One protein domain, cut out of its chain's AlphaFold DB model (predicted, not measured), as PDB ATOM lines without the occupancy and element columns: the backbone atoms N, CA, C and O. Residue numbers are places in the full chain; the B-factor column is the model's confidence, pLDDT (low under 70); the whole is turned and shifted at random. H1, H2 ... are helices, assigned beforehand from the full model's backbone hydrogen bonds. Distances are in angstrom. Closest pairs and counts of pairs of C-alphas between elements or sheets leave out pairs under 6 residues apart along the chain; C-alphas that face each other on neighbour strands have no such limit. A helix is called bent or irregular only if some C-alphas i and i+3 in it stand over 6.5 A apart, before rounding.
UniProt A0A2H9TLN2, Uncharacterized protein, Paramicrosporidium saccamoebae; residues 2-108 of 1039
ATOM      1  N   ILE A   2     177.982 134.675 111.951       76.12
ATOM      2  CA  ILE A   2     176.750 134.485 111.153       76.12
ATOM      3  C   ILE A   2     176.880 135.006 109.715       76.12
ATOM      4  O   ILE A   2     176.529 134.293 108.791       76.12
ATOM      5  N   GLN A   3     177.485 136.179 109.504       76.94
ATOM      6  CA  GLN A   3     177.771 136.706 108.156       76.94
ATOM      7  C   GLN A   3     178.661 135.784 107.299       76.94
ATOM      8  O   GLN A   3     178.568 135.823 106.081       76.94
ATOM      9  N   LYS A   4     179.500 134.938 107.921       80.69
ATOM     10  CA  LYS A   4     180.296 133.913 107.220       80.69
ATOM     11  C   LYS A   4     179.519 132.612 106.997       80.69
ATOM     12  O   LYS A   4     179.837 131.884 106.071       80.69
ATOM     13  N   LEU A   5     178.534 132.325 107.851       79.50
ATOM     14  CA  LEU A   5     177.703 131.123 107.765       79.50
ATOM     15  C   LEU A   5     176.536 131.294 106.786       79.50
ATOM     16  O   LEU A   5     176.208 130.341 106.102       79.50
ATOM     17  N   LEU A   6     175.946 132.490 106.680       81.06
ATOM     18  CA  LEU A   6     174.793 132.784 105.815       81.06
ATOM     19  C   LEU A   6     174.986 132.450 104.320       81.06
ATOM     20  O   LEU A   6     174.013 132.047 103.683       81.06
ATOM     21  N   PRO A   7     176.190 132.592 103.735       81.88
ATOM     22  CA  PRO A   7     176.461 132.127 102.375       81.88
ATOM     23  C   PRO A   7     176.539 130.596 102.222       81.88
ATOM     24  O   PRO A   7     176.665 130.126 101.098       81.88
ATOM     25  N   GLN A   8     176.486 129.815 103.311       80.81
ATOM     26  CA  GLN A   8     176.724 128.363 103.334       80.81
ATOM     27  C   GLN A   8     175.444 127.588 103.721       80.81
ATOM     28  O   GLN A   8     175.305 127.118 104.857       80.81
ATOM     29  N   PRO A   9     174.476 127.429 102.793       73.38
ATOM     30  CA  PRO A   9     173.145 126.895 103.092       73.38
ATOM     31  C   PRO A   9     173.128 125.459 103.621       73.38
ATOM     32  O   PRO A   9     172.220 125.093 104.364       73.38
ATOM     33  N   ASN A  10     174.145 124.663 103.298       70.00
ATOM     34  CA  ASN A  10     174.352 123.306 103.806       70.00
ATOM     35  C   ASN A  10     174.659 123.255 105.313       70.00
ATOM     36  O   ASN A  10     174.367 122.249 105.955       70.00
ATOM     37  N   LEU A  11     175.209 124.324 105.897       74.19
ATOM     38  CA  LEU A  11     175.515 124.386 107.331       74.19
ATOM     39  C   LEU A  11     174.362 124.941 108.172       74.19
ATOM     40  O   LEU A  11     174.363 124.791 109.399       74.19
ATOM     41  N   HIS A  12     173.370 125.576 107.541       84.12
ATOM     42  CA  HIS A  12     172.236 126.181 108.239       84.12
ATOM     43  C   HIS A  12     171.436 125.189 109.094       84.12
ATOM     44  O   HIS A  12     171.145 125.542 110.234       84.12
ATOM     45  N   PRO A  13     171.123 123.956 108.644       78.25
ATOM     46  CA  PRO A  13     170.425 122.964 109.466       78.25
ATOM     47  C   PRO A  13     171.040 122.739 110.849       78.25
ATOM     48  O   PRO A  13     170.318 122.601 111.833       78.25
ATOM     49  N   THR A  14     172.372 122.738 110.913       73.94
ATOM     50  CA  THR A  14     173.132 122.326 112.095       73.94
ATOM     51  C   THR A  14     173.561 123.518 112.943       73.94
ATOM     52  O   THR A  14     173.428 123.487 114.163       73.94
ATOM     53  N   LEU A  15     174.072 124.581 112.312       79.12
ATOM     54  CA  LEU A  15     174.711 125.707 113.008       79.12
ATOM     55  C   LEU A  15     173.836 126.962 113.094       79.12
ATOM     56  O   LEU A  15     174.037 127.785 113.982       79.12
ATOM     57  N   LEU A  16     172.863 127.109 112.192       84.81
ATOM     58  CA  LEU A  16     171.872 128.191 112.194       84.81
ATOM     59  C   LEU A  16     170.462 127.598 112.120       84.81
ATOM     60  O   LEU A  16     169.647 128.013 111.293       84.81
ATOM     61  N   SER A  17     170.194 126.577 112.939       86.81
ATOM     62  CA  SER A  17     168.913 125.870 112.907       86.81
ATOM     63  C   SER A  17     167.752 126.845 113.112       86.81
ATOM     64  O   SER A  17     167.885 127.834 113.839       86.81
ATOM     65  N   PHE A  18     166.602 126.568 112.484       83.81
ATOM     66  CA  PHE A  18     165.441 127.456 112.578       83.81
ATOM     67  C   PHE A  18     165.071 127.714 114.039       83.81
ATOM     68  O   PHE A  18     164.952 128.865 114.427       83.81
ATOM     69  N   ARG A  19     165.018 126.663 114.871       82.50
ATOM     70  CA  ARG A  19     164.744 126.765 116.315       82.50
ATOM     71  C   ARG A  19     165.667 127.741 117.038       82.50
ATOM     72  O   ARG A  19     165.207 128.544 117.841       82.50
ATOM     73  N   PHE A  20     166.969 127.640 116.789       82.75
ATOM     74  CA  PHE A  20     167.956 128.476 117.462       82.75
ATOM     75  C   PHE A  20     167.828 129.943 117.040       82.75
ATOM     76  O   PHE A  20     167.836 130.838 117.883       82.75
ATOM     77  N   CYS A  21     167.664 130.182 115.739       84.88
ATOM     78  CA  CYS A  21     167.515 131.524 115.190       84.88
ATOM     79  C   CYS A  21     166.177 132.159 115.586       84.88
ATOM     80  O   CYS A  21     166.145 133.321 115.973       84.88
ATOM     81  N   SER A  22     165.085 131.397 115.534       84.25
ATOM     82  CA  SER A  22     163.715 131.877 115.725       84.25
ATOM     83  C   SER A  22     163.420 132.293 117.172       84.25
ATOM     84  O   SER A  22     162.611 133.194 117.391       84.25
ATOM     85  N   MET A  23     164.129 131.705 118.145       82.62
ATOM     86  CA  MET A  23     164.047 132.029 119.577       82.62
ATOM     87  C   MET A  23     164.957 133.193 120.009       82.62
ATOM     88  O   MET A  23     164.967 133.555 121.184       82.62
ATOM     89  N   ASN A  24     165.737 133.791 119.100       88.38
ATOM     90  CA  ASN A  24     166.663 134.877 119.428       88.38
ATOM     91  C   ASN A  24     166.469 136.085 118.501       88.38
ATOM     92  O   ASN A  24     166.904 136.087 117.350       88.38
ATOM     93  N   SER A  25     165.865 137.153 119.024       88.62
ATOM     94  CA  SER A  25     165.578 138.382 118.271       88.62
ATOM     95  C   SER A  25     166.823 139.042 117.658       88.62
ATOM     96  O   SER A  25     166.752 139.586 116.553       88.62
ATOM     97  N   GLY A  26     167.981 138.949 118.320       88.81
ATOM     98  CA  GLY A  26     169.255 139.442 117.796       88.81
ATOM     99  C   GLY A  26     169.705 138.681 116.549       88.81
ATOM    100  O   GLY A  26     170.115 139.298 115.566       88.81
ATOM    101  N   LEU A  27     169.570 137.352 116.548       86.31
ATOM    102  CA  LEU A  27     169.879 136.520 115.381       86.31
ATOM    103  C   LEU A  27     168.904 136.773 114.234       86.31
ATOM    104  O   LEU A  27     169.346 136.913 113.096       86.31
ATOM    105  N   VAL A  28     167.605 136.894 114.522       89.56
ATOM    106  CA  VAL A  28     166.599 137.214 113.499       89.56
ATOM    107  C   VAL A  28     166.915 138.539 112.812       89.56
ATOM    108  O   VAL A  28     166.928 138.589 111.587       89.56
ATOM    109  N   ASN A  29     167.245 139.592 113.563       89.81
ATOM    110  CA  ASN A  29     167.586 140.892 112.974       89.81
ATOM    111  C   ASN A  29     168.840 140.834 112.084       89.81
ATOM    112  O   ASN A  29     168.916 141.561 111.099       89.81
ATOM    113  N   ILE A  30     169.798 139.954 112.396       87.69
ATOM    114  CA  ILE A  30     171.000 139.734 111.576       87.69
ATOM    115  C   ILE A  30     170.682 138.908 110.320       87.69
ATOM    116  O   ILE A  30     171.271 139.141 109.267       87.69
ATOM    117  N   ILE A  31     169.771 137.937 110.413       89.38
ATOM    118  CA  ILE A  31     169.400 137.047 109.303       89.38
ATOM    119  C   ILE A  31     168.411 137.719 108.346       89.38
ATOM    120  O   ILE A  31     168.481 137.462 107.147       89.38
ATOM    121  N   ARG A  32     167.523 138.594 108.840       91.81
ATOM    122  CA  ARG A  32     166.432 139.221 108.073       91.81
ATOM    123  C   ARG A  32     166.886 139.854 106.744       91.81
ATOM    124  O   ARG A  32     166.293 139.525 105.719       91.81
ATOM    125  N   PRO A  33     167.971 140.654 106.685       90.50
ATOM    126  CA  PRO A  33     168.471 141.219 105.424       90.50
ATOM    127  C   PRO A  33     168.992 140.174 104.423       90.50
ATOM    128  O   PRO A  33     169.241 140.485 103.262       90.50
ATOM    129  N   HIS A  34     169.187 138.933 104.870       88.44
ATOM    130  CA  HIS A  34     169.793 137.835 104.124       88.44
ATOM    131  C   HIS A  34     168.884 136.600 104.052       88.44
ATOM    132  O   HIS A  34     169.366 135.498 103.781       88.44
ATOM    133  N   LEU A  35     167.572 136.752 104.270       85.25
ATOM    134  CA  LEU A  35     166.613 135.638 104.242       85.25
ATOM    135  C   LEU A  35     166.637 134.865 102.925       85.25
ATOM    136  O   LEU A  35     166.536 133.640 102.930       85.25
ATOM    137  N   GLN A  36     166.904 135.556 101.816       80.06
ATOM    138  CA  GLN A  36     167.087 134.932 100.505       80.06
ATOM    139  C   GLN A  36     168.244 133.926 100.463       80.06
ATOM    140  O   GLN A  36     168.237 133.042  99.613       80.06
ATOM    141  N   ASN A  37     169.203 133.990 101.393       79.69
ATOM    142  CA  ASN A  37     170.333 133.063 101.515       79.69
ATOM    143  C   ASN A  37     170.133 132.031 102.636       79.69
ATOM    144  O   ASN A  37     170.675 130.930 102.557       79.69
ATOM    145  N   TYR A  38     169.252 132.299 103.599       86.31
ATOM    146  CA  TYR A  38     168.923 131.379 104.688       86.31
ATOM    147  C   TYR A  38     168.136 130.142 104.196       86.31
ATOM    148  O   TYR A  38     167.370 130.236 103.240       86.31
ATOM    149  N   SER A  39     168.381 128.952 104.765       81.25
ATOM    150  CA  SER A  39     167.753 127.683 104.322       81.25
ATOM    151  C   SER A  39     167.777 126.602 105.420       81.25
ATOM    152  O   SER A  39     168.588 125.675 105.369       81.25
ATOM    153  N   PRO A  40     166.953 126.723 106.470       80.69
ATOM    154  CA  PRO A  40     166.944 125.767 107.575       80.69
ATOM    155  C   PRO A  40     166.030 124.567 107.286       80.69
ATOM    156  O   PRO A  40     164.934 124.755 106.793       80.69
ATOM    157  N   THR A  41     166.422 123.341 107.637       69.19
ATOM    158  CA  THR A  41     165.659 122.129 107.253       69.19
ATOM    159  C   THR A  41     164.744 121.558 108.341       69.19
ATOM    160  O   THR A  41     164.070 120.570 108.093       69.19
ATOM    161  N   HIS A  42     164.733 122.115 109.557       69.38
ATOM    162  CA  HIS A  42     163.998 121.537 110.694       69.38
ATOM    163  C   HIS A  42     163.040 122.562 111.300       69.38
ATOM    164  O   HIS A  42     163.473 123.503 111.968       69.38
ATOM    165  N   PHE A  43     161.741 122.346 111.101       68.94
ATOM    166  CA  PHE A  43     160.671 123.156 111.674       68.94
ATOM    167  C   PHE A  43     159.851 122.311 112.646       68.94
ATOM    168  O   PHE A  43     159.474 121.183 112.344       68.94
ATOM    169  N   THR A  44     159.558 122.858 113.822       64.38
ATOM    170  CA  THR A  44     158.580 122.284 114.757       64.38
ATOM    171  C   THR A  44     157.414 123.252 114.937       64.38
ATOM    172  O   THR A  44     157.582 124.466 114.783       64.38
ATOM    173  N   CYS A  45     156.231 122.740 115.282       52.19
ATOM    174  CA  CYS A  45     155.046 123.575 115.503       52.19
ATOM    175  C   CYS A  45     155.298 124.646 116.582       52.19
ATOM    176  O   CYS A  45     154.987 125.817 116.379       52.19
ATOM    177  N   GLU A  46     155.969 124.268 117.672       59.66
ATOM    178  CA  GLU A  46     156.327 125.171 118.770       59.66
ATOM    179  C   GLU A  46     157.271 126.295 118.311       59.66
ATOM    180  O   GLU A  46     157.087 127.454 118.673       59.66
ATOM    181  N   THR A  47     158.231 125.986 117.431       61.06
ATOM    182  CA  THR A  47     159.136 126.999 116.865       61.06
ATOM    183  C   THR A  47     158.485 127.941 115.869       61.06
ATOM    184  O   THR A  47     159.057 128.991 115.621       61.06
ATOM    185  N   VAL A  48     157.349 127.588 115.269       59.94
ATOM    186  CA  VAL A  48     156.651 128.455 114.303       59.94
ATOM    187  C   VAL A  48     155.594 129.309 114.991       59.94
ATOM    188  O   VAL A  48     155.401 130.449 114.598       59.94
ATOM    189  N   LEU A  49     154.982 128.825 116.070       55.88
ATOM    190  CA  LEU A  49     154.023 129.619 116.840       55.88
ATOM    191  C   LEU A  49     154.702 130.612 117.799       55.88
ATOM    192  O   LEU A  49     154.161 131.684 118.043       55.88
ATOM    193  N   ASN A  50     155.902 130.292 118.298       63.31
ATOM    194  CA  ASN A  50     156.648 131.133 119.241       63.31
ATOM    195  C   ASN A  50     157.983 131.601 118.640       63.31
ATOM    196  O   ASN A  50     159.049 131.178 119.097       63.31
ATOM    197  N   ASN A  51     157.951 132.447 117.603       81.94
ATOM    198  CA  ASN A  51     159.174 132.995 117.011       81.94
ATOM    199  C   ASN A  51     159.198 134.517 116.846       81.94
ATOM    200  O   ASN A  51     158.183 135.197 116.930       81.94
ATOM    201  N   HIS A  52     160.407 135.030 116.604       88.38
ATOM    202  CA  HIS A  52     160.681 136.439 116.326       88.38
ATOM    203  C   HIS A  52     160.707 136.808 114.826       88.38
ATOM    204  O   HIS A  52     160.957 137.973 114.503       88.38
ATOM    205  N   PHE A  53     160.501 135.858 113.907       84.31
ATOM    206  CA  PHE A  53     160.328 136.139 112.476       84.31
ATOM    207  C   PHE A  53     158.918 136.686 112.217       84.31
ATOM    208  O   PHE A  53     157.949 136.304 112.865       84.31
ATOM    209  N   THR A  54     158.800 137.619 111.275       88.50
ATOM    210  CA  THR A  54     157.487 138.117 110.841       88.50
ATOM    211  C   THR A  54     156.817 137.125 109.887       88.50
ATOM    212  O   THR A  54     157.486 136.272 109.303       88.50
ATOM    213  N   ASP A  55     155.509 137.261 109.665       85.12
ATOM    214  CA  ASP A  55     154.786 136.454 108.670       85.12
ATOM    215  C   ASP A  55     155.435 136.534 107.272       85.12
ATOM    216  O   ASP A  55     155.544 135.522 106.583       85.12
ATOM    217  N   GLU A  56     155.929 137.709 106.863       86.50
ATOM    218  CA  GLU A  56     156.633 137.891 105.583       86.50
ATOM    219  C   GLU A  56     158.012 137.218 105.562       86.50
ATOM    220  O   GLU A  56     158.393 136.601 104.561       86.50
ATOM    221  N   ASP A  57     158.739 137.252 106.684       88.12
ATOM    222  CA  ASP A  57     160.002 136.522 106.817       88.12
ATOM    223  C   ASP A  57     159.757 135.009 106.665       88.12
ATOM    224  O   ASP A  57     160.462 134.320 105.922       88.12
ATOM    225  N   MET A  58     158.713 134.496 107.322       85.25
ATOM    226  CA  MET A  58     158.321 133.087 107.272       85.25
ATOM    227  C   MET A  58     157.869 132.658 105.875       85.25
ATOM    228  O   MET A  58     158.281 131.598 105.400       85.25
ATOM    229  N   LYS A  59     157.094 133.495 105.176       82.31
ATOM    230  CA  LYS A  59     156.732 133.279 103.765       82.31
ATOM    231  C   LYS A  59     157.964 133.120 102.882       82.31
ATOM    232  O   LYS A  59     158.023 132.191 102.078       82.31
ATOM    233  N   CYS A  60     158.955 133.997 103.042       80.88
ATOM    234  CA  CYS A  60     160.200 133.942 102.276       80.88
ATOM    235  C   CYS A  60     160.972 132.637 102.539       80.88
ATOM    236  O   CYS A  60     161.407 131.970 101.595       80.88
ATOM    237  N   ILE A  61     161.079 132.231 103.810       82.44
ATOM    238  CA  ILE A  61     161.752 130.987 104.217       82.44
ATOM    239  C   ILE A  61     161.050 129.760 103.615       82.44
ATOM    240  O   ILE A  61     161.716 128.903 103.027       82.44
ATOM    241  N   PHE A  62     159.721 129.678 103.720       79.94
ATOM    242  CA  PHE A  62     158.954 128.534 103.218       79.94
ATOM    243  C   PHE A  62     158.955 128.438 101.690       79.94
ATOM    244  O   PHE A  62     159.194 127.353 101.159       79.94
ATOM    245  N   LYS A  63     158.796 129.559 100.969       75.69
ATOM    246  CA  LYS A  63     158.855 129.568  99.493       75.69
ATOM    247  C   LYS A  63     160.190 129.038  98.962       75.69
ATOM    248  O   LYS A  63     160.215 128.371  97.933       75.69
ATOM    249  N   LYS A  64     161.293 129.287  99.672       73.81
ATOM    250  CA  LYS A  64     162.633 128.844  99.263       73.81
ATOM    251  C   LYS A  64     162.922 127.373  99.577       73.81
ATOM    252  O   LYS A  64     163.631 126.715  98.822       73.81
ATOM    253  N   GLN A  65     162.410 126.860 100.693       68.62
ATOM    254  CA  GLN A  65     162.594 125.457 101.092       68.62
ATOM    255  C   GLN A  65     161.919 124.474 100.122       68.62
ATOM    256  O   GLN A  65     162.364 123.329  99.994       68.62
ATOM    257  N   GLY A  66     160.864 124.928  99.440       64.06
ATOM    258  CA  GLY A  66     160.006 124.077  98.629       64.06
ATOM    259  C   GLY A  66     159.195 123.100  99.484       64.06
ATOM    260  O   GLY A  66     159.337 123.010 100.708       64.06
ATOM    261  N   PHE A  67     158.304 122.354  98.837       56.81
ATOM    262  CA  PHE A  67     157.526 121.336  99.526       56.81
ATOM    263  C   PHE A  67     158.369 120.082  99.803       56.81
ATOM    264  O   PHE A  67     158.842 119.411  98.885       56.81
ATOM    265  N   ARG A  68     158.542 119.752 101.086       62.69
ATOM    266  CA  ARG A  68     159.246 118.558 101.579       62.69
ATOM    267  C   ARG A  68     158.380 117.819 102.607       62.69
ATOM    268  O   ARG A  68     158.441 118.164 103.784       62.69
ATOM    269  N   PRO A  69     157.576 116.821 102.196       53.84
ATOM    270  CA  PRO A  69     156.544 116.198 103.037       53.84
ATOM    271  C   PRO A  69     157.089 115.616 104.350       53.84
ATOM    272  O   PRO A  69     156.397 115.613 105.361       53.84
ATOM    273  N   GLU A  70     158.360 115.218 104.355       56.44
ATOM    274  CA  GLU A  70     159.107 114.727 105.517       56.44
ATOM    275  C   GLU A  70     159.190 115.727 106.684       56.44
ATOM    276  O   GLU A  70     159.494 115.326 107.805       56.44
ATOM    277  N   PHE A  71     158.904 117.012 106.457       57.31
ATOM    278  CA  PHE A  71     158.958 118.056 107.484       57.31
ATOM    279  C   PHE A  71     157.586 118.447 108.052       57.31
ATOM    280  O   PHE A  71     157.518 119.252 108.980       57.31
ATOM    281  N   TYR A  72     156.490 117.870 107.550       58.72
ATOM    282  CA  TYR A  72     155.128 118.351 107.804       58.72
ATOM    283  C   TYR A  72     154.231 117.277 108.445       58.72
ATOM    284  O   TYR A  72     153.213 116.890 107.885       58.72
ATOM    285  N   TRP A  73     154.598 116.799 109.641       57.34
ATOM    286  CA  TRP A  73     153.861 115.733 110.351       57.34
ATOM    287  C   TRP A  73     152.850 116.237 111.397       57.34
ATOM    288  O   TRP A  73     152.046 115.459 111.903       57.34
ATOM    289  N   HIS A  74     152.862 117.533 111.736       64.06
ATOM    290  CA  HIS A  74     151.961 118.112 112.742       64.06
ATOM    291  C   HIS A  74     150.873 118.993 112.115       64.06
ATOM    292  O   HIS A  74     151.175 120.049 111.564       64.06
ATOM    293  N   ASN A  75     149.599 118.627 112.312       61.62
ATOM    294  CA  ASN A  75     148.427 119.336 111.769       61.62
ATOM    295  C   ASN A  75     148.425 120.852 112.046       61.62
ATOM    296  O   ASN A  75     148.058 121.636 111.176       61.62
ATOM    297  N   ASN A  76     148.872 121.289 113.228       62.94
ATOM    298  CA  ASN A  76     148.930 122.714 113.574       62.94
ATOM    299  C   ASN A  76     150.049 123.464 112.836       62.94
ATOM    300  O   ASN A  76     149.855 124.606 112.436       62.94
ATOM    301  N   PHE A  77     151.196 122.818 112.610       68.56
ATOM    302  CA  PHE A  77     152.272 123.396 111.804       68.56
ATOM    303  C   PHE A  77     151.825 123.555 110.350       68.56
ATOM    304  O   PHE A  77     152.042 124.600 109.750       68.56
ATOM    305  N   VAL A  78     151.122 122.559 109.811       67.00
ATOM    306  CA  VAL A  78     150.607 122.617 108.442       67.00
ATOM    307  C   VAL A  78     149.549 123.701 108.280       67.00
ATOM    308  O   VAL A  78     149.645 124.477 107.338       67.00
ATOM    309  N   LYS A  79     148.605 123.842 109.219       69.25
ATOM    310  CA  LYS A  79     147.639 124.958 109.213       69.25
ATOM    311  C   LYS A  79     148.328 126.323 109.160       69.25
ATOM    312  O   LYS A  79     147.886 127.197 108.422       69.25
ATOM    313  N   GLU A  80     149.427 126.482 109.888       70.75
ATOM    314  CA  GLU A  80     150.177 127.736 109.928       70.75
ATOM    315  C   GLU A  80     150.974 127.989 108.640       70.75
ATOM    316  O   GLU A  80     150.960 129.096 108.107       70.75
ATOM    317  N   VAL A  81     151.591 126.952 108.065       71.44
ATOM    318  CA  VAL A  81     152.246 127.044 106.746       71.44
ATOM    319  C   VAL A  81     151.221 127.348 105.653       71.44
ATOM    320  O   VAL A  81     151.499 128.159 104.780       71.44
ATOM    321  N   ILE A  82     150.021 126.764 105.725       71.88
ATOM    322  CA  ILE A  82     148.895 127.038 104.819       71.88
ATOM    323  C   ILE A  82     148.429 128.489 104.941       71.88
ATOM    324  O   ILE A  82     148.189 129.140 103.927       71.88
ATOM    325  N   ARG A  83     148.313 129.007 106.170       81.06
ATOM    326  CA  ARG A  83     147.953 130.408 106.428       81.06
ATOM    327  C   ARG A  83     148.979 131.363 105.817       81.06
ATOM    328  O   ARG A  83     148.604 132.379 105.238       81.06
ATOM    329  N   LEU A  84     150.263 131.043 105.968       73.81
ATOM    330  CA  LEU A  84     151.373 131.886 105.533       73.81
ATOM    331  C   LEU A  84     151.623 131.784 104.025       73.81
ATOM    332  O   LEU A  84     151.787 132.807 103.369       73.81
ATOM    333  N   VAL A  85     151.610 130.579 103.461       76.12
ATOM    334  CA  VAL A  85     151.856 130.302 102.039       76.12
ATOM    335  C   VAL A  85     150.693 129.474 101.481       76.12
ATOM    336  O   VAL A  85     150.817 128.254 101.322       76.12
ATOM    337  N   PRO A  86     149.540 130.107 101.176       68.56
ATOM    338  CA  PRO A  86     148.360 129.407 100.670       68.56
ATOM    339  C   PRO A  86     148.636 128.590  99.407       68.56
ATOM    340  O   PRO A  86     147.984 127.571  99.177       68.56
ATOM    341  N   GLU A  87     149.636 128.978  98.610       64.19
ATOM    342  CA  GLU A  87     150.041 128.252  97.406       64.19
ATOM    343  C   GLU A  87     150.622 126.857  97.723       64.19
ATOM    344  O   GLU A  87     150.479 125.946  96.913       64.19
ATOM    345  N   MET A  88     151.212 126.652  98.912       63.97
ATOM    346  CA  MET A  88     151.754 125.355  99.365       63.97
ATOM    347  C   MET A  88     150.699 124.440  99.993       63.97
ATOM    348  O   MET A  88     150.977 123.271 100.270       63.97
ATOM    349  N   SER A  89     149.487 124.951 100.226       63.88
ATOM    350  CA  SER A  89     148.451 124.222 100.957       63.88
ATOM    351  C   SER A  89     148.033 122.904 100.318       63.88
ATOM    352  O   SER A  89     147.617 121.985 101.017       63.88
ATOM    353  N   TYR A  90     148.205 122.776  99.008       62.06
ATOM    354  CA  TYR A  90     147.726 121.630  98.241       62.06
ATOM    355  C   TYR A  90     148.657 120.421  98.355       62.06
ATOM    356  O   TYR A  90     148.187 119.327  98.662       62.06
ATOM    357  N   ASP A  91     149.971 120.626  98.219       58.72
ATOM    358  CA  ASP A  91     150.967 119.569  98.432       58.72
ATOM    359  C   ASP A  91     150.964 119.088  99.900       58.72
ATOM    360  O   ASP A  91     151.073 117.892 100.189       58.72
ATOM    361  N   LEU A  92     150.767 120.029 100.834       59.50
ATOM    362  CA  LEU A  92     150.656 119.793 102.277       59.50
ATOM    363  C   LEU A  92     149.423 118.970 102.651       59.50
ATOM    364  O   LEU A  92     149.538 117.985 103.381       59.50
ATOM    365  N   ASN A  93     148.255 119.347 102.131       61.69
ATOM    366  CA  ASN A  93     147.011 118.627 102.380       61.69
ATOM    367  C   ASN A  93     147.052 117.212 101.791       61.69
ATOM    368  O   ASN A  93     146.587 116.285 102.448       61.69
ATOM    369  N   ASP A  94     147.664 117.021 100.619       56.41
ATOM    370  CA  ASP A  94     147.814 115.703  99.994       56.41
ATOM    371  C   ASP A  94     148.785 114.786 100.739       56.41
ATOM    372  O   ASP A  94     148.513 113.592 100.876       56.41
ATOM    373  N   ALA A  95     149.899 115.312 101.250       55.62
ATOM    374  CA  ALA A  95     150.810 114.523 102.076       55.62
ATOM    375  C   ALA A  95     150.177 114.130 103.416       55.62
ATOM    376  O   ALA A  95     150.343 112.992 103.851       55.62
ATOM    377  N   LEU A  96     149.410 115.030 104.037       56.69
ATOM    378  CA  LEU A  96     148.682 114.741 105.274       56.69
ATOM    379  C   LEU A  96     147.547 113.733 105.066       56.69
ATOM    380  O   LEU A  96     147.382 112.822 105.879       56.69
ATOM    381  N   TRP A  97     146.798 113.846 103.967       54.78
ATOM    382  CA  TRP A  97     145.769 112.869 103.605       54.78
ATOM    383  C   TRP A  97     146.370 111.501 103.269       54.78
ATOM    384  O   TRP A  97     145.865 110.483 103.738       54.78
ATOM    385  N   ALA A  98     147.481 111.459 102.524       49.88
ATOM    386  CA  ALA A  98     148.223 110.224 102.257       49.88
ATOM    387  C   ALA A  98     148.820 109.601 103.533       49.88
ATOM    388  O   ALA A  98     148.997 108.388 103.588       49.88
ATOM    389  N   ALA A  99     149.095 110.411 104.559       50.28
ATOM    390  CA  ALA A  99     149.510 109.963 105.887       50.28
ATOM    391  C   ALA A  99     148.332 109.551 106.800       50.28
ATOM    392  O   ALA A  99     148.550 109.223 107.963       50.28
ATOM    393  N   GLY A 100     147.089 109.555 106.298       47.56
ATOM    394  CA  GLY A 100     145.907 109.077 107.022       47.56
ATOM    395  C   GLY A 100     145.239 110.097 107.954       47.56
ATOM    396  O   GLY A 100     144.342 109.722 108.708       47.56
ATOM    397  N   ASN A 101     145.623 111.378 107.906       53.72
ATOM    398  CA  ASN A 101     145.000 112.433 108.714       53.72
ATOM    399  C   ASN A 101     143.665 112.885 108.087       53.72
ATOM    400  O   ASN A 101     143.636 113.748 107.209       53.72
ATOM    401  N   LYS A 102     142.550 112.301 108.545       50.50
ATOM    402  CA  LYS A 102     141.189 112.557 108.021       50.50
ATOM    403  C   LYS A 102     140.558 113.881 108.491       50.50
ATOM    404  O   LYS A 102     139.552 114.292 107.926       50.50
ATOM    405  N   ASP A 103     141.159 114.567 109.465       46.19
ATOM    406  CA  ASP A 103     140.581 115.751 110.133       46.19
ATOM    407  C   ASP A 103     140.959 117.104 109.489       46.19
ATOM    408  O   ASP A 103     140.801 118.167 110.098       46.19
ATOM    409  N   VAL A 104     141.489 117.107 108.262       51.22
ATOM    410  CA  VAL A 104     141.817 118.350 107.546       51.22
ATOM    411  C   VAL A 104     140.563 118.870 106.822       51.22
ATOM    412  O   VAL A 104     140.015 118.148 105.984       51.22
ATOM    413  N   PRO A 105     140.092 120.103 107.102       43.59
ATOM    414  CA  PRO A 105     138.844 120.634 106.557       43.59
ATOM    415  C   PRO A 105     139.008 120.968 105.068       43.59
ATOM    416  O   PRO A 105     139.410 122.065 104.700       43.59
ATOM    417  N   LEU A 106     138.696 120.007 104.201       48.28
ATOM    418  CA  LEU A 106     138.680 120.156 102.738       48.28
ATOM    419  C   LEU A 106     137.298 120.552 102.183       48.28
ATOM    420  O   LEU A 106     137.085 120.512 100.976       48.28
ATOM    421  N   GLN A 107     136.343 120.908 103.042       44.78
ATOM    422  CA  GLN A 107     134.923 120.837 102.684       44.78
ATOM    423  C   GLN A 107     134.294 122.085 102.054       44.78
ATOM    424  O   GLN A 107     133.139 121.993 101.656       44.78
ATOM    425  N   HIS A 108     134.989 123.217 101.917       42.56
ATOM    426  CA  HIS A 108     134.294 124.442 101.493       42.56
ATOM    427  C   HIS A 108     134.415 124.828 100.009       42.56
ATOM    428  O   HIS A 108     133.520 125.518  99.542       42.56
TER     429      HIS A 108
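AT A GLANCE: This is residues 2 to 108 of the 1039 residues of an uncharacterized protein of Paramicrosporidium saccamoebae (UniProt A0A2H9TLN2). The domain is a long, narrow run of helices: H8 and H7 form a helical hairpin toward one end, H6 and H5 both pack on H7 in the middle, and the shorter H1, H2 and H3 gather with H4 at the other end. Residues 99 to 108, with no named element, follow H8 and add to the length. The 107 printed residues have eight named helices, H1 to H8 in chain order, and no named strand; the class is all helix. The whole is compact, with a radius of gyration of the C-alphas of 14.2 A, and spans 46 by 23 by 21 A.

HOW THE PARTS SIT: Start at the longest helix, H8, residues 86 to 98, which touches H7, residues 75 to 84; the closest C-alphas are those of Ser 89 and Ile 82, 4.8 A apart. They form a hairpin at a shallow tilt of 21 degrees, opposite ways. H7 is the hub, touching three helices. It touches H6, residues 55 to 65, closest at the C-alphas of Leu 84 and Lys 59, 5.8 A, about perpendicular at 75 degrees. It also touches H5, residues 45 to 49, closest at the C-alphas of Phe 77 and Cys 45, 4.6 A. H5 and H6 are apart. Farther on, H5 touches H3, residues 18 to 22, with the C-alphas of Thr 47 and Arg 19 closest at 5.6 A. H3 and H4, residues 25 to 34, touch only at the corner, and only just, with 3 pairs of C-alphas within 8 A; the closest are Cys 21 and Leu 27, 5.5 A. H2, residues 12 to 15, and H3 meet only through their link. H1, residues 2 to 5, is close to but not clearly touching H4, with the C-alphas of Ile 2 and Ile 30 closest at 7.8 A. In H3, H5, H6 and H7 every O i to N i+4 pair is within hydrogen-bond range, against 4 of 6 in H4 and 7 of 9 in H8; H1 and H2 are too short for such a pair.

IN THESE COORDINATES: Find C-alpha 86 at (148.360, 129.407, 100.670); from there H8 runs 19.2 A to C-alpha 98 at (148.223, 110.224, 102.257). H8 is irregular, with C-alphas 87 and 90 7.1 A apart; H4 is irregular too, but only just, with C-alphas 30 and 33 6.8 A apart. From first to last C-alpha, H6 measures 15.5 A, H4 14.8 A and H7 14.3 A. Look for the start of H1 at C-alpha 2, (176.750, 134.485, 111.153).

THE WHOLE: The two C-alphas farthest apart are those of Lys 4 and Gln 107, 47.4 A. The printed part has no cut, and no link is long. In the B-factor column the mean pLDDT of the printed part is 71.5; look for values under 70 at residues 41 to 50, 65 to 79 and 86 to 108 of this model.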